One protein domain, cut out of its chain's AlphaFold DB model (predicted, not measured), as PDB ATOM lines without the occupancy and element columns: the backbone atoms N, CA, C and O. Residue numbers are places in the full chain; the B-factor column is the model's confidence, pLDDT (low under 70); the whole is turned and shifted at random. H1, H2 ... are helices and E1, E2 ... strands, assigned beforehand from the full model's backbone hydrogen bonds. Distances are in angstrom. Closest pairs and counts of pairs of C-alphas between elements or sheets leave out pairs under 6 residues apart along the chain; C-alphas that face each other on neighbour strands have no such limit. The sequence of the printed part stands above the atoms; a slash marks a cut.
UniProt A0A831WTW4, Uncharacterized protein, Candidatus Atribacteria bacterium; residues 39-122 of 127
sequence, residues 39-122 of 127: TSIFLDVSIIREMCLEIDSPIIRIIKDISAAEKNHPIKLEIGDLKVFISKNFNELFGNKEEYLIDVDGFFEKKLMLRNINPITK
ATOM      1  N   THR A  39      95.392  96.232 152.686       92.69
ATOM      2  CA  THR A  39      94.832  96.231 154.049       92.69
ATOM      3  C   THR A  39      95.485  95.196 154.957       92.69
ATOM      4  O   THR A  39      95.327  95.241 156.177       92.69
ATOM      5  N   SER A  40      96.204  94.223 154.393       92.00
ATOM      6  CA  SER A  40      96.817  93.138 155.157       92.00
ATOM      7  C   SER A  40      98.096  92.624 154.506       92.00
ATOM      8  O   SER A  40      98.152  92.368 153.300       92.00
ATOM      9  N   ILE A  41      99.126  92.447 155.329       93.12
ATOM     10  CA  ILE A  41     100.395  91.826 154.950       93.12
ATOM     11  C   ILE A  41     100.779  90.739 155.945       93.12
ATOM     12  O   ILE A  41     100.335  90.735 157.092       93.12
ATOM     13  N   PHE A  42     101.634  89.831 155.498       91.81
ATOM     14  CA  PHE A  42     102.122  88.708 156.275       91.81
ATOM     15  C   PHE A  42     103.635  88.601 156.182       91.81
ATOM     16  O   PHE A  42     104.188  88.556 155.082       91.81
ATOM     17  N   LEU A  43     104.277  88.585 157.347       91.88
ATOM     18  CA  LEU A  43     105.705  88.367 157.506       91.88
ATOM     19  C   LEU A  43     105.944  86.882 157.748       91.88
ATOM     20  O   LEU A  43     105.389  86.301 158.684       91.88
ATOM     21  N   ASP A  44     106.755  86.283 156.887       92.00
ATOM     22  CA  ASP A  44     107.017  84.849 156.906       92.00
ATOM     23  C   ASP A  44     108.444  84.535 156.454       92.00
ATOM     24  O   ASP A  44     109.209  85.431 156.089       92.00
ATOM     25  N   VAL A  45     108.801  83.256 156.471       92.94
ATOM     26  CA  VAL A  45     110.112  82.757 156.069       92.94
ATOM     27  C   VAL A  45     109.960  81.871 154.843       92.94
ATOM     28  O   VAL A  45     109.222  80.890 154.844       92.94
ATOM     29  N   SER A  46     110.673  82.219 153.776       94.44
ATOM     30  CA  SER A  46     110.880  81.351 152.625       94.44
ATOM     31  C   SER A  46     112.135  80.523 152.849       94.44
ATOM     32  O   SER A  46     113.215  81.087 152.996       94.44
ATOM     33  N   ILE A  47     112.001  79.201 152.816       93.62
ATOM     34  CA  ILE A  47     113.133  78.281 152.939       93.62
ATOM     35  C   ILE A  47     113.595  77.899 151.534       93.62
ATOM     36  O   ILE A  47     112.820  77.350 150.750       93.62
ATOM     37  N   ILE A  48     114.851  78.195 151.213       93.56
ATOM     38  CA  ILE A  48     115.502  77.796 149.961       93.56
ATOM     39  C   ILE A  48     116.542  76.736 150.314       93.56
ATOM     40  O   ILE A  48     117.390  76.972 151.169       93.56
ATOM     41  N   ARG A  49     116.477  75.561 149.683       91.00
ATOM     42  CA  ARG A  49     117.428  74.464 149.913       91.00
ATOM     43  C   ARG A  49     118.162  74.126 148.630       91.00
ATOM     44  O   ARG A  49     117.525  73.792 147.634       91.00
ATOM     45  N   GLU A  50     119.486  74.152 148.684       89.62
ATOM     46  CA  GLU A  50     120.355  73.784 147.569       89.62
ATOM     47  C   GLU A  50     121.545  72.965 148.065       89.62
ATOM     48  O   GLU A  50     122.359  73.450 148.846       89.62
ATOM     49  N   MET A  51     121.677  71.728 147.576       89.12
ATOM     50  CA  MET A  51     122.760  70.806 147.944       89.12
ATOM     51  C   MET A  51     122.926  70.676 149.473       89.12
ATOM     52  O   MET A  51     122.134  69.996 150.117       89.12
ATOM     53  N   CYS A  52     123.936  71.347 150.039       91.31
ATOM     54  CA  CYS A  52     124.277  71.366 151.463       91.31
ATOM     55  C   CYS A  52     123.947  72.692 152.160       91.31
ATOM     56  O   CYS A  52     124.406  72.927 153.276       91.31
ATOM     57  N   LEU A  53     123.177  73.569 151.520       93.44
ATOM     58  CA  LEU A  53     122.806  74.882 152.031       93.44
ATOM     59  C   LEU A  53     121.292  74.977 152.224       93.44
ATOM     60  O   LEU A  53     120.511  74.617 151.344       93.44
ATOM     61  N   GLU A  54     120.889  75.507 153.374       94.62
ATOM     62  CA  GLU A  54     119.534  75.989 153.638       94.62
ATOM     63  C   GLU A  54     119.599  77.491 153.915       94.62
ATOM     64  O   GLU A  54     120.410  77.944 154.724       94.62
ATOM     65  N   ILE A  55     118.765  78.264 153.226       95.00
ATOM     66  CA  ILE A  55     118.638  79.708 153.395       95.00
ATOM     67  C   ILE A  55     117.220  80.002 153.874       95.00
ATOM     68  O   ILE A  55     116.255  79.848 153.122       95.00
ATOM     69  N   ASP A  56     117.111  80.480 155.108       95.56
ATOM     70  CA  ASP A  56     115.879  81.018 155.671       95.56
ATOM     71  C   ASP A  56     115.798  82.505 155.325       95.56
ATOM     72  O   ASP A  56     116.431  83.358 155.957       95.56
ATOM     73  N   SER A  57     115.041  82.825 154.278       94.94
ATOM     74  CA  SER A  57     114.877  84.193 153.795       94.94
ATOM     75  C   SER A  57     113.593  84.817 154.345       94.94
ATOM     76  O   SER A  57     112.509  84.293 154.085       94.94
ATOM     77  N   PRO A  58     113.657  85.971 155.025       94.12
ATOM     78  CA  PRO A  58     112.459  86.697 155.431       94.12
ATOM     79  C   PRO A  58     111.722  87.249 154.206       94.12
ATOM     80  O   PRO A  58     112.344  87.729 153.255       94.12
ATOM     81  N   ILE A  59     110.394  87.197 154.225       93.25
ATOM     82  CA  ILE A  59     109.545  87.650 153.120       93.25
ATOM     83  C   ILE A  59     108.314  88.411 153.620       93.25
ATOM     84  O   ILE A  59     107.834  88.197 154.733       93.25
ATOM     85  N   ILE A  60     107.777  89.272 152.750       94.44
ATOM     86  CA  ILE A  60     106.468  89.914 152.914       94.44
ATOM     87  C   ILE A  60     105.522  89.362 151.852       94.44
ATOM     88  O   ILE A  60     105.842  89.370 150.663       94.44
ATOM     89  N   ARG A  61     104.328  88.936 152.264       91.94
ATOM     90  CA  ARG A  61     103.224  88.587 151.361       91.94
ATOM     91  C   ARG A  61     102.057  89.538 151.583       91.94
ATOM     92  O   ARG A  61     101.673  89.789 152.719       91.94
ATOM     93  N   ILE A  62     101.468  90.048 150.506       92.19
ATOM     94  CA  ILE A  62     100.183  90.755 150.579       92.19
ATOM     95  C   ILE A  62      99.086  89.692 150.639       92.19
ATOM     96  O   ILE A  62      99.036  88.819 149.772       92.19
ATOM     97  N   ILE A  63      98.214  89.764 151.643       88.31
ATOM     98  CA  ILE A  63      97.126  88.798 151.832       88.31
ATOM     99  C   ILE A  63      95.789  89.509 151.653       88.31
ATOM    100  O   ILE A  63      95.568  90.577 152.215       88.31
ATOM    101  N   LYS A  64      94.890  88.905 150.868       82.56
ATOM    102  CA  LYS A  64      93.509  89.387 150.691       82.56
ATOM    103  C   LYS A  64      92.496  88.608 151.530       82.56
ATOM    104  O   LYS A  64      91.498  89.180 151.948       82.56
ATOM    105  N   ASP A  65      92.759  87.326 151.786       80.12
ATOM    106  CA  ASP A  65      91.920  86.480 152.635       80.12
ATOM    107  C   ASP A  65      92.478  86.419 154.061       80.12
ATOM    108  O   ASP A  65      93.429  85.700 154.364       80.12
ATOM    109  N   ILE A  66      91.875  87.216 154.940       75.69
ATOM    110  CA  ILE A  66      92.283  87.357 156.339       75.69
ATOM    111  C   ILE A  66      91.882  86.125 157.166       75.69
ATOM    112  O   ILE A  66      92.530  85.819 158.165       75.69
ATOM    113  N   SER A  67      90.852  85.383 156.748       72.25
ATOM    114  CA  SER A  67      90.268  84.306 157.556       72.25
ATOM    115  C   SER A  67      91.239  83.138 157.769       72.25
ATOM    116  O   SER A  67      91.359  82.599 158.872       72.25
ATOM    117  N   ALA A  68      92.007  82.798 156.732       67.12
ATOM    118  CA  ALA A  68      93.065  81.797 156.806       67.12
ATOM    119  C   ALA A  68      94.281  82.284 157.613       67.12
ATOM    120  O   ALA A  68      94.958  81.474 158.255       67.12
ATOM    121  N   ALA A  69      94.536  83.594 157.596       64.62
ATOM    122  CA  ALA A  69      95.652  84.220 158.288       64.62
ATOM    123  C   ALA A  69      95.407  84.281 159.809       64.62
ATOM    124  O   ALA A  69      96.226  83.829 160.604       64.62
ATOM    125  N   GLU A  70      94.234  84.745 160.239       68.12
ATOM    126  CA  GLU A  70      93.888  84.855 161.665       68.12
ATOM    127  C   GLU A  70      93.874  83.500 162.386       68.12
ATOM    128  O   GLU A  70      94.253  83.415 163.551       68.12
ATOM    129  N   LYS A  71      93.500  82.418 161.693       65.56
ATOM    130  CA  LYS A  71      93.430  81.075 162.284       65.56
ATOM    131  C   LYS A  71      94.805  80.464 162.587       65.56
ATOM    132  O   LYS A  71      94.910  79.616 163.468       65.56
ATOM    133  N   ASN A  72      95.845  80.867 161.854       63.50
ATOM    134  CA  ASN A  72      97.141  80.182 161.845       63.50
ATOM    135  C   ASN A  72      98.315  81.071 162.284       63.50
ATOM    136  O   ASN A  72      99.466  80.627 162.220       63.50
ATOM    137  N   HIS A  73      98.071  82.323 162.685       67.94
ATOM    138  CA  HIS A  73      99.143  83.279 162.970       67.94
ATOM    139  C   HIS A  73      99.101  83.770 164.418       67.94
ATOM    140  O   HIS A  73      98.112  84.361 164.845       67.94
ATOM    141  N   PRO A  74     100.177  83.540 165.190       63.19
ATOM    142  CA  PRO A  74     100.180  83.802 166.625       63.19
ATOM    143  C   PRO A  74     100.316  85.285 166.986       63.19
ATOM    144  O   PRO A  74     100.069  85.647 168.136       63.19
ATOM    145  N   ILE A  75     100.750  86.140 166.051       73.94
ATOM    146  CA  ILE A  75     101.029  87.554 166.315       73.94
ATOM    147  C   ILE A  75     100.404  88.410 165.214       73.94
ATOM    148  O   ILE A  75     100.646  88.207 164.020       73.94
ATOM    149  N   LYS A  76      99.606  89.389 165.643       81.31
ATOM    150  CA  LYS A  76      98.956  90.388 164.798       81.31
ATOM    151  C   LYS A  76      99.297  91.778 165.324       81.31
ATOM    152  O   LYS A  76      99.127  92.043 166.512       81.31
ATOM    153  N   LEU A  77      99.737  92.653 164.428       82.00
ATOM    154  CA  LEU A  77      99.977  94.070 164.683       82.00
ATOM    155  C   LEU A  77      99.041  94.903 163.809       82.00
ATOM    156  O   LEU A  77      98.725  94.518 162.683       82.00
ATOM    157  N   GLU A  78      98.616  96.054 164.311       83.50
ATOM    158  CA  GLU A  78      97.812  97.012 163.553       83.50
ATOM    159  C   GLU A  78      98.589  98.324 163.458       83.50
ATOM    160  O   GLU A  78      98.981  98.878 164.480       83.50
ATOM    161  N   ILE A  79      98.859  98.787 162.234       82.25
ATOM    162  CA  ILE A  79      99.590 100.026 161.934       82.25
ATOM    163  C   ILE A  79      98.659 100.927 161.119       82.25
ATOM    164  O   ILE A  79      98.609 100.850 159.890       82.25
ATOM    165  N   GLY A  80      97.887 101.768 161.809       83.44
ATOM    166  CA  GLY A  80      96.752 102.452 161.182       83.44
ATOM    167  C   GLY A  80      95.749 101.423 160.650       83.44
ATOM    168  O   GLY A  80      95.365 100.516 161.381       83.44
ATOM    169  N   ASP A  81      95.389 101.524 159.369       85.69
ATOM    170  CA  ASP A  81      94.457 100.592 158.711       85.69
ATOM    171  C   ASP A  81      95.123  99.293 158.210       85.69
ATOM    172  O   ASP A  81      94.449  98.398 157.693       85.69
ATOM    173  N   LEU A  82      96.451  99.179 158.325       89.12
ATOM    174  CA  LEU A  82      97.196  98.006 157.879       89.12
ATOM    175  C   LEU A  82      97.276  96.959 158.991       89.12
ATOM    176  O   LEU A  82      97.842  97.209 160.055       89.12
ATOM    177  N   LYS A  83      96.813  95.743 158.700       90.06
ATOM    178  CA  LYS A  83      97.050  94.566 159.546       90.06
ATOM    179  C   LYS A  83      98.340  93.864 159.125       90.06
ATOM    180  O   LYS A  83      98.521  93.536 157.953       90.06
ATOM    181  N   VAL A  84      99.220  93.602 160.081       89.69
ATOM    182  CA  VAL A  84     100.466  92.857 159.880       89.69
ATOM    183  C   VAL A  84     100.379  91.559 160.664       89.69
ATOM    184  O   VAL A  84     100.347  91.559 161.892       89.69
ATOM    185  N   PHE A  85     100.332  90.448 159.944       88.88
ATOM    186  CA  PHE A  85     100.378  89.108 160.514       88.88
ATOM    187  C   PHE A  85     101.821  88.616 160.510       88.88
ATOM    188  O   PHE A  85     102.551  88.860 159.551       88.88
ATOM    189  N   ILE A  86     102.241  87.923 161.562       87.38
ATOM    190  CA  ILE A  86     103.600  87.387 161.667       87.38
ATOM    191  C   ILE A  86     103.511  85.887 161.907       87.38
ATOM    192  O   ILE A  86     102.786  85.423 162.794       87.38
ATOM    193  N   SER A  87     104.226  85.120 161.085       87.69
ATOM    194  CA  SER A  87     104.271  83.669 161.208       87.69
ATOM    195  C   SER A  87     105.054  83.247 162.449       87.69
ATOM    196  O   SER A  87     105.950  83.952 162.920       87.69
ATOM    197  N   LYS A  88     104.729  82.066 162.984       85.88
ATOM    198  CA  LYS A  88     105.465  81.495 164.117       85.88
ATOM    199  C   LYS A  88     106.953  81.329 163.778       85.88
ATOM    200  O   LYS A  88     107.792  81.777 164.548       85.88
ATOM    201  N   ASN A  89     107.254  80.785 162.598       88.44
ATOM    202  CA  ASN A  89     108.623  80.568 162.125       88.44
ATOM    203  C   ASN A  89     109.393  81.885 161.978       88.44
ATOM    204  O   ASN A  89     110.567  81.956 162.325       88.44
ATOM    205  N   PHE A  90     108.731  82.940 161.490       90.56
ATOM    206  CA  PHE A  90     109.347  84.261 161.408       90.56
ATOM    207  C   PHE A  90     109.720  84.770 162.797       90.56
ATOM    208  O   PHE A  90     110.846  85.213 163.003       90.56
ATOM    209  N   ASN A  91     108.800  84.669 163.759       87.25
ATOM    210  CA  ASN A  91     109.073  85.091 165.126       87.25
ATOM    211  C   ASN A  91     110.187  84.259 165.777       87.25
ATOM    212  O   ASN A  91     111.023  84.812 166.469       87.25
ATOM    213  N   GLU A  92     110.232  82.949 165.551       87.88
ATOM    214  CA  GLU A  92     111.271  82.086 166.128       87.88
ATOM    215  C   GLU A  92     112.668  82.366 165.562       87.88
ATOM    216  O   GLU A  92     113.650  82.303 166.295       87.88
ATOM    217  N   LEU A  93     112.772  82.672 164.267       89.75
ATOM    218  CA  LEU A  93     114.065  82.901 163.618       89.75
ATOM    219  C   LEU A  93     114.546  84.346 163.726       89.75
ATOM    220  O   LEU A  93     115.751  84.598 163.750       89.75
ATOM    221  N   PHE A  94     113.617  85.296 163.764       88.75
ATOM    222  CA  PHE A  94     113.942  86.710 163.649       88.75
ATOM    223  C   PHE A  94     113.425  87.560 164.815       88.75
ATOM    224  O   PHE A  94     113.964  88.646 165.018       88.75
ATOM    225  N   GLY A  95     112.449  87.086 165.602       82.94
ATOM    226  CA  GLY A  95     111.692  87.845 166.618       82.94
ATOM    227  C   GLY A  95     112.532  88.635 167.622       82.94
ATOM    228  O   GLY A  95     112.130  89.725 168.020       82.94
ATOM    229  N   ASN A  96     113.752  88.178 167.900       79.12
ATOM    230  CA  ASN A  96     114.722  88.825 168.785       79.12
ATOM    231  C   ASN A  96     115.243  90.187 168.263       79.12
ATOM    232  O   ASN A  96     116.077  90.827 168.906       79.12
ATOM    233  N   LYS A  97     114.834  90.628 167.067       74.06
ATOM    234  CA  LYS A  97     115.171  91.947 166.517       74.06
ATOM    235  C   LYS A  97     114.274  93.033 167.109       74.06
ATOM    236  O   LYS A  97     113.051  92.948 167.047       74.06
ATOM    237  N   GLU A  98     114.903  94.108 167.583       71.81
ATOM    238  CA  GLU A  98     114.198  95.269 168.145       71.81
ATOM    239  C   GLU A  98     113.333  95.996 167.105       71.81
ATOM    240  O   GLU A  98     112.258  96.495 167.431       71.81
ATOM    241  N   GLU A  99     113.785  96.066 165.847       82.56
ATOM    242  CA  GLU A  99     113.109  96.835 164.803       82.56
ATOM    243  C   GLU A  99     113.245  96.224 163.402       82.56
ATOM    244  O   GLU A  99     114.335  95.873 162.947       82.56
ATOM    245  N   TYR A 100     112.124  96.212 162.684       87.25
ATOM    246  CA  TYR A 100     111.995  95.867 161.275       87.25
ATOM    247  C   TYR A 100     111.476  97.065 160.500       87.25
ATOM    248  O   TYR A 100     110.501  97.703 160.903       87.25
ATOM    249  N   LEU A 101     112.080  97.334 159.348       91.50
ATOM    250  CA  LEU A 101     111.649  98.410 158.469       91.50
ATOM    251  C   LEU A 101     111.052  97.819 157.193       91.50
ATOM    252  O   LEU A 101     111.720  97.085 156.477       91.50
ATOM    253  N   ILE A 102     109.799  98.140 156.897       93.19
ATOM    254  CA  ILE A 102     109.137  97.788 155.644       93.19
ATOM    255  C   ILE A 102     109.317  98.945 154.670       93.19
ATOM    256  O   ILE A 102     108.970 100.090 154.971       93.19
ATOM    257  N   ASP A 103     109.843  98.620 153.498       94.88
ATOM    258  CA  ASP A 103     110.167  99.566 152.438       94.88
ATOM    259  C   ASP A 103     109.666  99.060 151.077       94.88
ATOM    260  O   ASP A 103     109.093  97.970 150.984       94.88
ATOM    261  N   VAL A 104     109.870  99.842 150.018       93.88
ATOM    262  CA  VAL A 104     109.530  99.470 148.639       93.88
ATOM    263  C   VAL A 104     110.798  99.244 147.830       93.88
ATOM    264  O   VAL A 104     111.691 100.086 147.825       93.88
ATOM    265  N   ASP A 105     110.877  98.102 147.149       90.94
ATOM    266  CA  ASP A 105     111.969  97.772 146.230       90.94
ATOM    267  C   ASP A 105     111.477  97.726 144.794       90.94
ATOM    268  O   ASP A 105     110.293  97.496 144.553       90.94
ATOM    269  N   GLY A 106     112.415  97.824 143.855       84.50
ATOM    270  CA  GLY A 106     112.164  97.631 142.433       84.50
ATOM    271  C   GLY A 106     111.810  98.922 141.693       84.50
ATOM    272  O   GLY A 106     111.025  99.752 142.150       84.50
ATOM    273  N   PHE A 107     112.409  99.087 140.514       75.50
ATOM    274  CA  PHE A 107     112.179 100.250 139.654       75.50
ATOM    275  C   PHE A 107     110.930 100.079 138.773       75.50
ATOM    276  O   PHE A 107     110.100 100.982 138.700       75.50
ATOM    277  N   PHE A 108     110.779  98.906 138.146       80.00
ATOM    278  CA  PHE A 108     109.661  98.584 137.249       80.00
ATOM    279  C   PHE A 108     108.516  97.878 137.981       80.00
ATOM    280  O   PHE A 108     107.375  98.331 137.938       80.00
ATOM    281  N   GLU A 109     108.832  96.809 138.712       87.19
ATOM    282  CA  GLU A 109     107.882  96.094 139.563       87.19
ATOM    283  C   GLU A 109     108.156  96.431 141.023       87.19
ATOM    284  O   GLU A 109     109.035  95.857 141.668       87.19
ATOM    285  N   LYS A 110     107.407  97.413 141.528       91.00
ATOM    286  CA  LYS A 110     107.490  97.819 142.927       91.00
ATOM    287  C   LYS A 110     106.914  96.728 143.823       91.00
ATOM    288  O   LYS A 110     105.790  96.285 143.600       91.00
ATOM    289  N   LYS A 111     107.647  96.337 144.862       93.69
ATOM    290  CA  LYS A 111     107.204  95.351 145.860       93.69
ATOM    291  C   LYS A 111     107.581  95.784 147.269       93.69
ATOM    292  O   LYS A 111     108.596  96.444 147.463       93.69
ATOM    293  N   LEU A 112     106.774  95.392 148.254       94.44
ATOM    294  CA  LEU A 112     107.139  95.566 149.660       94.44
ATOM    295  C   LEU A 112     108.297  94.626 150.014       94.44
ATOM    296  O   LEU A 112     108.301  93.466 149.601       94.44
ATOM    297  N   MET A 113     109.249  95.112 150.806       93.88
ATOM    298  CA  MET A 113     110.362  94.317 151.323       93.88
ATOM    299  C   MET A 113     110.633  94.626 152.793       93.88
ATOM    300  O   MET A 113     110.321  95.717 153.271       93.88
ATOM    301  N   LEU A 114     111.289  93.693 153.480       92.62
ATOM    302  CA  LEU A 114     111.882  93.946 154.788       92.62
ATOM    303  C   LEU A 114     113.319  94.457 154.623       92.62
ATOM    304  O   LEU A 114     114.119  93.892 153.880       92.62
ATOM    305  N   ARG A 115     113.645  95.520 155.348       89.81
ATOM    306  CA  ARG A 115     114.983  96.073 155.562       89.81
ATOM    307  C   ARG A 115     115.411  95.785 157.004       89.81
ATOM    308  O   ARG A 115     114.579  95.492 157.862       89.81
ATOM    309  N   ASN A 116     116.712  95.906 157.267       86.81
ATOM    310  CA  ASN A 116     117.343  95.644 158.573       86.81
ATOM    311  C   ASN A 116     117.233  94.187 159.055       86.81
ATOM    312  O   ASN A 116     117.410  93.893 160.237       86.81
ATOM    313  N   ILE A 117     116.998  93.264 158.126       89.56
ATOM    314  CA  ILE A 117     116.992  91.828 158.369       89.56
ATOM    315  C   ILE A 117     117.783  91.129 157.265       89.56
ATOM    316  O   ILE A 117     117.633  91.453 156.089       89.56
ATOM    317  N   ASN A 118     118.632  90.179 157.655       90.62
ATOM    318  CA  ASN A 118     119.419  89.372 156.730       90.62
ATOM    319  C   ASN A 118     118.905  87.926 156.749       90.62
ATOM    320  O   ASN A 118     118.519  87.456 157.823       90.62
ATOM    321  N   PRO A 119     118.931  87.212 155.610       93.06
ATOM    322  CA  PRO A 119     118.676  85.776 155.584       93.06
ATOM    323  C   PRO A 119     119.641  85.008 156.494       93.06
ATOM    324  O   PRO A 119     120.807  85.386 156.634       93.06
ATOM    325  N   ILE A 120     119.173  83.902 157.070       93.62
ATOM    326  CA  ILE A 120     120.018  82.974 157.831       93.62
ATOM    327  C   ILE A 120     120.449  81.859 156.881       93.62
ATOM    328  O   ILE A 120     119.608  81.238 156.242       93.62
ATOM    329  N   THR A 121     121.755  81.607 156.779       92.44
ATOM    330  CA  THR A 121     122.304  80.511 155.965       92.44
ATOM    331  C   THR A 121     122.845  79.418 156.877       92.44
ATOM    332  O   THR A 121     123.635  79.699 157.778       92.44
ATOM    333  N   LYS A 122     122.439  78.174 156.635       91.88
ATOM    334  CA  LYS A 122     122.852  76.984 157.385       91.88
ATOM    335  C   LYS A 122     123.538  75.996 156.448       91.88
ATOM    336  O   LYS A 122     123.083  75.792 155.323       91.88
TER     337      LYS A 122
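This is residues 39 to 122 of the 127 residues of an uncharacterized protein of Candidatus Atribacteria bacterium (UniProt A0A831WTW4). What is the main picture? A long hairpin, E1 and E2, runs through a strongly curled five-stranded sheet like part of a barrel, with H1 on its E3-E4 end and H2 beside E1. A second hairpin, E5 and E6, crosses E2, with E6 packing on it. What is it made of? The printed part has 84 residues with two named helices and seven named strands, in the order E1 E2 H1 E3 E4 H2 E5 E6 E7; the large sheet, E3 E4 E1 E2 E7, is mixed, and so is the class, helices and strands. It is compact, with a radius of gyration of the C-alphas of 13.5 A and spans of 41 by 33 by 26 A.

Where does it begin? E1, residues 40 to 50, starts at C-alpha 40 (96.817, 93.138, 155.157) and is 31.4 A long; E2, residues 53 to 62, is 27.7 A. What follows? H1 is residues 66 to 72, E3 75 to 79, E4 82 to 86, H2 88 to 94, E5 99 to 105, E6 111 to 115, and E7 120 to 122, ending at C-alpha 122 (122.852, 76.984, 157.385).

How do E1 and E2 pair? They are antiparallel, with N 46 and O 57 2.8 A apart, within hydrogen-bond range. Where are the helices? H1 is on the sheet at a height of 9.5 A; H2 stands at the sheet's level, with C-alphas 44 and 90 the closest to E1, 5.1 A. In H2 every O i to N i+4 pair is within range; in H1, 1 of 3, and 2 of 4 O i to N i+3 pairs. What joins E2 and E3? E2, H1 and E3 form a split strand-helix-strand unit, two strands running the same way with E4 and E1 between them, its crossover right-handed.

How far does it reach? The farthest C-alphas, Met 51 and Gly 80, are 43.0 A apart. Are there cuts or long links? The printed part has no cut, and the eight links are tight. Where is confidence low? Residues 68 to 74 are under 70.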